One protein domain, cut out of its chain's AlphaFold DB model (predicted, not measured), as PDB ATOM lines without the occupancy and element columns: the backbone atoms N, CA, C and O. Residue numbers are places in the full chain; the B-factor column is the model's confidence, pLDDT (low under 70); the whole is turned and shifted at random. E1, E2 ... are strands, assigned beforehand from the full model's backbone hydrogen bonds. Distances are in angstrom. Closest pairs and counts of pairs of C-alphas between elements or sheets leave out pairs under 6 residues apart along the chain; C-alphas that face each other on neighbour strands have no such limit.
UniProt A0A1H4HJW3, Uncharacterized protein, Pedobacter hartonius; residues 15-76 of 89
ATOM      1  N   PRO A  15     -28.176  38.699 -43.725       51.25
ATOM      2  CA  PRO A  15     -29.477  39.319 -43.675       51.25
ATOM      3  C   PRO A  15     -29.336  40.748 -43.165       51.25
ATOM      4  O   PRO A  15     -28.440  41.081 -42.385       51.25
ATOM      5  N   LYS A  16     -30.262  41.577 -43.633       61.16
ATOM      6  CA  LYS A  16     -30.663  42.829 -43.005       61.16
ATOM      7  C   LYS A  16     -30.541  42.707 -41.480       61.16
ATOM      8  O   LYS A  16     -30.935  41.683 -40.927       61.16
ATOM      9  N   PHE A  17     -29.940  43.703 -40.824       66.38
ATOM     10  CA  PHE A  17     -29.889  43.776 -39.363       66.38
ATOM     11  C   PHE A  17     -31.264  43.394 -38.792       66.38
ATOM     12  O   PHE A  17     -32.279  43.813 -39.338       66.38
ATOM     13  N   ILE A  18     -31.304  42.596 -37.727       72.94
ATOM     14  CA  ILE A  18     -32.548  42.214 -37.052       72.94
ATOM     15  C   ILE A  18     -32.451  42.566 -35.573       72.94
ATOM     16  O   ILE A  18     -31.398  42.383 -34.960       72.94
ATOM     17  N   TRP A  19     -33.543  43.059 -34.993       77.25
ATOM     18  CA  TRP A  19     -33.665  43.165 -33.541       77.25
ATOM     19  C   TRP A  19     -34.275  41.882 -33.012       77.25
ATOM     20  O   TRP A  19     -35.288  41.413 -33.528       77.25
ATOM     21  N   VAL A  20     -33.666  41.335 -31.967       81.00
ATOM     22  CA  VAL A  20     -34.192  40.182 -31.243       81.00
ATOM     23  C   VAL A  20     -34.444  40.626 -29.811       81.00
ATOM     24  O   VAL A  20     -33.532  41.123 -29.151       81.00
ATOM     25  N   ALA A  21     -35.680  40.475 -29.347       82.38
ATOM     26  CA  ALA A  21     -36.085  40.829 -27.996       82.38
ATOM     27  C   ALA A  21     -36.785  39.648 -27.325       82.38
ATOM     28  O   ALA A  21     -37.654  39.004 -27.911       82.38
ATOM     29  N   GLU A  22     -36.414  39.380 -26.080       83.19
ATOM     30  CA  GLU A  22     -37.071  38.388 -25.238       83.19
ATOM     31  C   GLU A  22     -38.207  39.049 -24.452       83.19
ATOM     32  O   GLU A  22     -38.050  40.144 -23.908       83.19
ATOM     33  N   ILE A  23     -39.353  38.375 -24.383       81.56
ATOM     34  CA  ILE A  23     -40.493  38.790 -23.564       81.56
ATOM     35  C   ILE A  23     -40.519  37.922 -22.313       81.56
ATOM     36  O   ILE A  23     -40.354  36.705 -22.389       81.56
ATOM     37  N   TYR A  24     -40.780  38.541 -21.169       82.81
ATOM     38  CA  TYR A  24     -40.891  37.868 -19.883       82.81
ATOM     39  C   TYR A  24     -42.202  38.253 -19.205       82.81
ATOM     40  O   TYR A  24     -42.639  39.400 -19.303       82.81
ATOM     41  N   ASP A  25     -42.796  37.311 -18.474       81.62
ATOM     42  CA  ASP A  25     -43.853  37.651 -17.528       81.62
ATOM     43  C   ASP A  25     -43.267  38.502 -16.402       81.62
ATOM     44  O   ASP A  25     -42.206  38.188 -15.856       81.62
ATOM     45  N   LYS A  26     -43.979  39.572 -16.039       80.62
ATOM     46  CA  LYS A  26     -43.529  40.560 -15.050       80.62
ATOM     47  C   LYS A  26     -43.095  39.920 -13.729       80.62
ATOM     48  O   LYS A  26     -42.078  40.317 -13.168       80.62
ATOM     49  N   ASP A  27     -43.848  38.925 -13.269       80.38
ATOM     50  CA  ASP A  27     -43.628  38.268 -11.978       80.38
ATOM     51  C   ASP A  27     -42.618  37.106 -12.059       80.38
ATOM     52  O   ASP A  27     -42.138  36.630 -11.033       80.38
ATOM     53  N   SER A  28     -42.264  36.672 -13.275       69.25
ATOM     54  CA  SER A  28     -41.365  35.537 -13.538       69.25
ATOM     55  C   SER A  28     -39.998  35.967 -14.084       69.25
ATOM     56  O   SER A  28     -39.159  35.116 -14.391       69.25
ATOM     57  N   TYR A  29     -39.762  37.274 -14.241       78.19
ATOM     58  CA  TYR A  29     -38.493  37.791 -14.740       78.19
ATOM     59  C   TYR A  29     -37.378  37.582 -13.710       78.19
ATOM     60  O   TYR A  29     -37.326  38.233 -12.668       78.19
ATOM     61  N   LEU A  30     -36.447  36.689 -14.047       74.25
ATOM     62  CA  LEU A  30     -35.188  36.518 -13.335       74.25
ATOM     63  C   LEU A  30     -34.056  37.008 -14.246       74.25
ATOM     64  O   LEU A  30     -33.824  36.398 -15.296       74.25
ATOM     65  N   PRO A  31     -33.335  38.083 -13.878       72.00
ATOM     66  CA  PRO A  31     -32.211  38.566 -14.665       72.00
ATOM     67  C   PRO A  31     -31.221  37.435 -14.970       72.00
ATOM     68  O   PRO A  31     -30.829  36.682 -14.075       72.00
ATOM     69  N   PHE A  32     -30.834  37.312 -16.242       63.56
ATOM     70  CA  PHE A  32     -29.806  36.390 -16.756       63.56
ATOM     71  C   PHE A  32     -30.075  34.881 -16.597       63.56
ATOM     72  O   PHE A  32     -29.294  34.073 -17.095       63.56
ATOM     73  N   THR A  33     -31.147  34.485 -15.911       70.06
ATOM     74  CA  THR A  33     -31.425  33.081 -15.553       70.06
ATOM     75  C   THR A  33     -32.878  32.671 -15.783       70.06
ATOM     76  O   THR A  33     -33.190  31.480 -15.808       70.06
ATOM     77  N   GLY A  34     -33.770  33.644 -15.968       68.50
ATOM     78  CA  GLY A  34     -35.173  33.415 -16.272       68.50
ATOM     79  C   GLY A  34     -35.354  32.831 -17.665       68.50
ATOM     80  O   GLY A  34     -34.600  33.125 -18.589       68.50
ATOM     81  N   LYS A  35     -36.386  32.004 -17.824       75.94
ATOM     82  CA  LYS A  35     -36.820  31.553 -19.147       75.94
ATOM     83  C   LYS A  35     -37.733  32.613 -19.746       75.94
ATOM     84  O   LYS A  35     -38.711  33.000 -19.110       75.94
ATOM     85  N   ALA A  36     -37.418  33.054 -20.959       77.38
ATOM     86  CA  ALA A  36     -38.288  33.946 -21.704       77.38
ATOM     87  C   ALA A  36     -39.652  33.282 -21.948       77.38
ATOM     88  O   ALA A  36     -39.737  32.106 -22.314       77.38
ATOM     89  N   ALA A  37     -40.711  34.057 -21.745       79.94
ATOM     90  CA  ALA A  37     -42.083  33.702 -22.074       79.94
ATOM     91  C   ALA A  37     -42.404  33.961 -23.552       79.94
ATOM     92  O   ALA A  37     -43.477  33.603 -24.010       79.94
ATOM     93  N   GLY A  38     -41.506  34.587 -24.310       77.31
ATOM     94  CA  GLY A  38     -41.689  34.803 -25.738       77.31
ATOM     95  C   GLY A  38     -40.475  35.445 -26.392       77.31
ATOM     96  O   GLY A  38     -39.516  35.834 -25.722       77.31
ATOM     97  N   LEU A  39     -40.528  35.560 -27.713       83.19
ATOM     98  CA  LEU A  39     -39.483  36.139 -28.546       83.19
ATOM     99  C   LEU A  39     -40.115  37.030 -29.617       83.19
ATOM    100  O   LEU A  39     -41.067  36.620 -30.279       83.19
ATOM    101  N   ILE A  40     -39.555  38.216 -29.827       82.31
ATOM    102  CA  ILE A  40     -39.875  39.095 -30.953       82.31
ATOM    103  C   ILE A  40     -38.636  39.223 -31.837       82.31
ATOM    104  O   ILE A  40     -37.532  39.453 -31.341       82.31
ATOM    105  N   ILE A  41     -38.837  39.105 -33.147       81.62
ATOM    106  CA  ILE A  41     -37.840  39.354 -34.186       81.62
ATOM    107  C   ILE A  41     -38.370  40.459 -35.102       81.62
ATOM    108  O   ILE A  41     -39.466  40.335 -35.656       81.62
ATOM    109  N   LEU A  42     -37.584  41.521 -35.270       77.44
ATOM    110  CA  LEU A  42     -37.906  42.669 -36.119       77.44
ATOM    111  C   LEU A  42     -36.830  42.886 -37.187       77.44
ATOM    112  O   LEU A  42     -35.651  42.656 -36.918       77.44
ATOM    113  N   ASP A  43     -37.213  43.388 -38.361       73.94
ATOM    114  CA  ASP A  43     -36.281  43.923 -39.359       73.94
ATOM    115  C   ASP A  43     -35.725  45.264 -38.849       73.94
ATOM    116  O   ASP A  43     -36.463  46.203 -38.584       73.94
ATOM    117  N   ALA A  44     -34.414  45.377 -38.675       67.94
ATOM    118  CA  ALA A  44     -33.759  46.598 -38.210       67.94
ATOM    119  C   ALA A  44     -33.372  47.557 -39.348       67.94
ATOM    120  O   ALA A  44     -32.740  48.581 -39.084       67.94
ATOM    121  N   THR A  45     -33.645  47.201 -40.605       64.50
ATOM    122  CA  THR A  45     -33.187  47.955 -41.782       64.50
ATOM    123  C   THR A  45     -34.278  48.752 -42.478       64.50
ATOM    124  O   THR A  45     -33.958  49.585 -43.326       64.50
ATOM    125  N   GLU A  46     -35.549  48.557 -42.122       60.88
ATOM    126  CA  GLU A  46     -36.636  49.386 -42.639       60.88
ATOM    127  C   GLU A  46     -36.803  50.661 -41.809       60.88
ATOM    128  O   GLU A  46     -37.287  50.646 -40.680       60.88
ATOM    129  N   SER A  47     -36.423  51.801 -42.389       50.81
ATOM    130  CA  SER A  47     -36.765  53.119 -41.856       50.81
ATOM    131  C   SER A  47     -38.111  53.563 -42.426       50.81
ATOM    132  O   SER A  47     -38.156  54.307 -43.408       50.81
ATOM    133  N   ASN A  48     -39.226  53.116 -41.853       55.72
ATOM    134  CA  ASN A  48     -40.512  53.707 -42.204       55.72
ATOM    135  C   ASN A  48     -41.367  53.930 -40.958       55.72
ATOM    136  O   ASN A  48     -41.598  53.028 -40.165       55.72
ATOM    137  N   SER A  49     -41.824  55.167 -40.776       53.25
ATOM    138  CA  SER A  49     -42.566  55.612 -39.584       53.25
ATOM    139  C   SER A  49     -43.994  55.053 -39.496       53.25
ATOM    140  O   SER A  49     -44.721  55.357 -38.552       53.25
ATOM    141  N   THR A  50     -44.400  54.249 -40.482       54.62
ATOM    142  CA  THR A  50     -45.789  53.837 -40.713       54.62
ATOM    143  C   THR A  50     -45.973  52.370 -41.116       54.62
ATOM    144  O   THR A  50     -47.126  51.957 -41.239       54.62
ATOM    145  N   SER A  51     -44.919  51.564 -41.315       54.84
ATOM    146  CA  SER A  51     -45.084  50.174 -41.777       54.84
ATOM    147  C   SER A  51     -45.038  49.156 -40.634       54.84
ATOM    148  O   SER A  51     -44.122  49.118 -39.820       54.84
ATOM    149  N   VAL A  52     -46.052  48.290 -40.602       56.12
ATOM    150  CA  VAL A  52     -46.113  47.077 -39.766       56.12
ATOM    151  C   VAL A  52     -45.139  46.000 -40.290       56.12
ATOM    152  O   VAL A  52     -44.870  45.018 -39.601       56.12
ATOM    153  N   ASP A  53     -44.550  46.229 -41.471       60.09
ATOM    154  CA  ASP A  53     -43.591  45.367 -42.178       60.09
ATOM    155  C   ASP A  53     -42.264  45.141 -41.423       60.09
ATOM    156  O   ASP A  53     -41.493  44.244 -41.757       60.09
ATOM    157  N   THR A  54     -42.022  45.879 -40.336       68.44
ATOM    158  CA  THR A  54     -40.870  45.649 -39.454       68.44
ATOM    159  C   THR A  54     -41.014  44.368 -38.620       68.44
ATOM    160  O   THR A  54     -40.004  43.799 -38.207       68.44
ATOM    161  N   LEU A  55     -42.235  43.889 -38.336       71.38
ATOM    162  CA  LEU A  55     -42.424  42.659 -37.556       71.38
ATOM    163  C   LEU A  55     -42.205  41.423 -38.431       71.38
ATOM    164  O   LEU A  55     -43.055  41.059 -39.236       71.38
ATOM    165  N   ILE A  56     -41.106  40.713 -38.183       75.25
ATOM    166  CA  ILE A  56     -40.811  39.442 -38.851       75.25
ATOM    167  C   ILE A  56     -41.535  38.297 -38.132       75.25
ATOM    168  O   ILE A  56     -42.172  37.456 -38.766       75.25
ATOM    169  N   LEU A  57     -41.431  38.247 -36.799       76.38
ATOM    170  CA  LEU A  57     -41.993  37.162 -35.996       76.38
ATOM    171  C   LEU A  57     -42.234  37.598 -34.547       76.38
ATOM    172  O   LEU A  57     -41.347  38.157 -33.909       76.38
ATOM    173  N   ALA A  58     -43.388  37.245 -33.992       80.19
ATOM    174  CA  ALA A  58     -43.636  37.212 -32.556       80.19
ATOM    175  C   ALA A  58     -44.045  35.793 -32.150       80.19
ATOM    176  O   ALA A  58     -45.046  35.255 -32.621       80.19
ATOM    177  N   ALA A  59     -43.254  35.178 -31.282       78.56
ATOM    178  CA  ALA A  59     -43.424  33.808 -30.832       78.56
ATOM    179  C   ALA A  59     -43.705  33.779 -29.330       78.56
ATOM    180  O   ALA A  59     -42.901  34.250 -28.529       78.56
ATOM    181  N   TYR A  60     -44.819  33.164 -28.965       74.25
ATOM    182  CA  TYR A  60     -45.217  32.853 -27.599       74.25
ATOM    183  C   TYR A  60     -45.404  31.330 -27.476       74.25
ATOM    184  O   TYR A  60     -45.598  30.655 -28.491       74.25
ATOM    185  N   PRO A  61     -45.382  30.761 -26.258       68.69
ATOM    186  CA  PRO A  61     -45.556  29.334 -26.021       68.69
ATOM    187  C   PRO A  61     -46.790  28.732 -26.699       68.69
ATOM    188  O   PRO A  61     -46.765  27.570 -27.102       68.69
ATOM    189  N   ASP A  62     -47.864  29.514 -26.821       72.38
ATOM    190  CA  ASP A  62     -49.160  29.092 -27.346       72.38
ATOM    191  C   ASP A  62     -49.444  29.569 -28.782       72.38
ATOM    192  O   ASP A  62     -50.384  29.068 -29.404       72.38
ATOM    193  N   ARG A  63     -48.677  30.526 -29.323       74.06
ATOM    194  CA  ARG A  63     -48.962  31.132 -30.635       74.06
ATOM    195  C   ARG A  63     -47.737  31.729 -31.320       74.06
ATOM    196  O   ARG A  63     -46.865  32.310 -30.685       74.06
ATOM    197  N   TYR A  64     -47.754  31.684 -32.648       79.19
ATOM    198  CA  TYR A  64     -46.791  32.358 -33.515       79.19
ATOM    199  C   TYR A  64     -47.532  33.342 -34.388       79.19
ATOM    200  O   TYR A  64     -48.505  32.967 -35.037       79.19
ATOM    201  N   ILE A  65     -47.049  34.572 -34.432       81.19
ATOM    202  CA  ILE A  65     -47.592  35.641 -35.251       81.19
ATOM    203  C   ILE A  65     -46.483  36.077 -36.202       81.19
ATOM    204  O   ILE A  65     -45.414  36.485 -35.755       81.19
ATOM    205  N   ALA A  66     -46.729  35.980 -37.501       79.75
ATOM    206  CA  ALA A  66     -45.874  36.561 -38.534       79.75
ATOM    207  C   ALA A  66     -46.676  37.585 -39.345       79.75
ATOM    208  O   ALA A  66     -47.907  37.629 -39.241       79.75
ATOM    209  N   VAL A  67     -45.988  38.411 -40.128       72.69
ATOM    210  CA  VAL A  67     -46.621  39.339 -41.069       72.69
ATOM    211  C   VAL A  67     -46.463  38.791 -42.482       72.69
ATOM    212  O   VAL A  67     -45.360  38.452 -42.899       72.69
ATOM    213  N   ASP A  68     -47.579  38.695 -43.198       73.19
ATOM    214  CA  ASP A  68     -47.640  38.351 -44.617       73.19
ATOM    215  C   ASP A  68     -48.530  39.377 -45.322       73.19
ATOM    216  O   ASP A  68     -49.668  39.594 -44.905       73.19
ATOM    217  N   GLU A  69     -47.996  40.068 -46.330       71.19
ATOM    218  CA  GLU A  69     -48.697  41.124 -47.080       71.19
ATOM    219  C   GLU A  69     -49.462  42.129 -46.182       71.19
ATOM    220  O   GLU A  69     -50.641  42.421 -46.409       71.19
ATOM    221  N   ASN A  70     -48.811  42.658 -45.135       69.50
ATOM    222  CA  ASN A  70     -49.411  43.561 -44.135       69.50
ATOM    223  C   ASN A  70     -50.562  42.961 -43.293       69.50
ATOM    224  O   ASN A  70     -51.334  43.689 -42.661       69.50
ATOM    225  N   LYS A  71     -50.682  41.632 -43.232       74.69
ATOM    226  CA  LYS A  71     -51.647  40.925 -42.378       74.69
ATOM    227  C   LYS A  71     -50.933  40.049 -41.362       74.69
ATOM    228  O   LYS A  71     -49.992  39.331 -41.685       74.69
ATOM    229  N   PHE A  72     -51.435  40.051 -40.130       80.50
ATOM    230  CA  PHE A  72     -50.978  39.109 -39.116       80.50
ATOM    231  C   PHE A  72     -51.507  37.709 -39.417       80.50
ATOM    232  O   PHE A  72     -52.721  37.486 -39.463       80.50
ATOM    233  N   ILE A  73     -50.593  36.758 -39.567       81.50
ATOM    234  CA  ILE A  73     -50.901  35.343 -39.733       81.50
ATOM    235  C   ILE A  73     -50.516  34.577 -38.469       81.50
ATOM    236  O   ILE A  73     -49.405  34.698 -37.956       81.50
ATOM    237  N   ASN A  74     -51.452  33.770 -37.962       79.50
ATOM    238  CA  ASN A  74     -51.190  32.871 -36.844       79.50
ATOM    239  C   ASN A  74     -50.652  31.538 -37.370       79.50
ATOM    240  O   ASN A  74     -51.393  30.777 -37.998       79.50
ATOM    241  N   LEU A  75     -49.395  31.222 -37.078       70.94
ATOM    242  CA  LEU A  75     -48.823  29.924 -37.412       70.94
ATOM    243  C   LEU A  75     -49.148  28.929 -36.286       70.94
ATOM    244  O   LEU A  75     -48.796  29.130 -35.124       70.94
ATOM    245  N   LYS A  76     -49.843  27.837 -36.620       64.94
ATOM    246  CA  LYS A  76     -50.268  26.800 -35.659       64.94
ATOM    247  C   LYS A  76     -49.170  25.759 -35.409       64.94
ATOM    248  O   LYS A  76     -49.411  24.561 -35.551       64.94
TER     249      LYS A  76
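This is residues 15 to 76 of the 89 residues of an uncharacterized protein of Pedobacter hartonius (UniProt A0A1H4HJW3). A single twisted sheet of five strands, E1 to E5, makes the body, with the strands side by side in chain order, the chain folding back after each one, and no named helix over either face. Two long loops, residues 24 to 37 and residues 44 to 54, lie at opposite ends of E2 and bulge out of the plane of the sheet, while tight turns join E3 to E4 and E4 to E5. The printed part has 62 residues, 29 of them in the five named strands, under half; the class is all strand, and the sheet, in the order E1, E2, E3, E4, E5, is antiparallel throughout. The whole is loose, with a radius of gyration of the C-alphas of 13.2 A and spans of 35 by 26 by 21 A.

E1 covers residues 18 to 23 and is 16.0 A long, beginning with C-alpha 18 at (-32.548, 42.214, -37.052). E2, residues 38 to 43, is 17.3 A long and begins with C-alpha 38 at (-41.689, 34.803, -25.738). E3, residues 55 to 60, is 14.3 A long. E4, residues 63 to 68, is 15.8 A long. E5, residues 71 to 75, is 12.4 A long and ends with C-alpha 75 at (-48.823, 29.924, -37.412).

The five strands form a meander, each strand the antiparallel neighbour of the one before. E1 and E2 are a hairpin with 161 degrees between their directions; N 21 and O 40 are within hydrogen-bond range at 2.9 A, and N 40 and O 21 at 2.8 A. The hairpin of E2 and E3 has 175 degrees between directions, with N 39 and O 59 2.8 A apart. In the hairpin of E3 and E4, at 168 degrees, N 58 and O 65 are 2.8 A apart. In the hairpin of E4 and E5, at 142 degrees, N 73 and O 66 are 2.8 A apart. E1 and E5 are the edge strands. E1 is apart from E4 and E5, and E2 is apart from E5. The sheet is twisted, its C-alphas lying up to 4.1 A off the best plane; from edge to edge the strands' lines turn by 60 degrees.

The two C-alphas farthest apart, those of Thr 33 and Glu 69, are 36.8 A apart. The printed part has no cut. The links from E1 to E2, 14 residues, and from E2 to E3, 11 residues, are long. The mean pLDDT of the printed part is 72.3; 20 residues are under 70, among them residues 15 to 17 and 44 to 54.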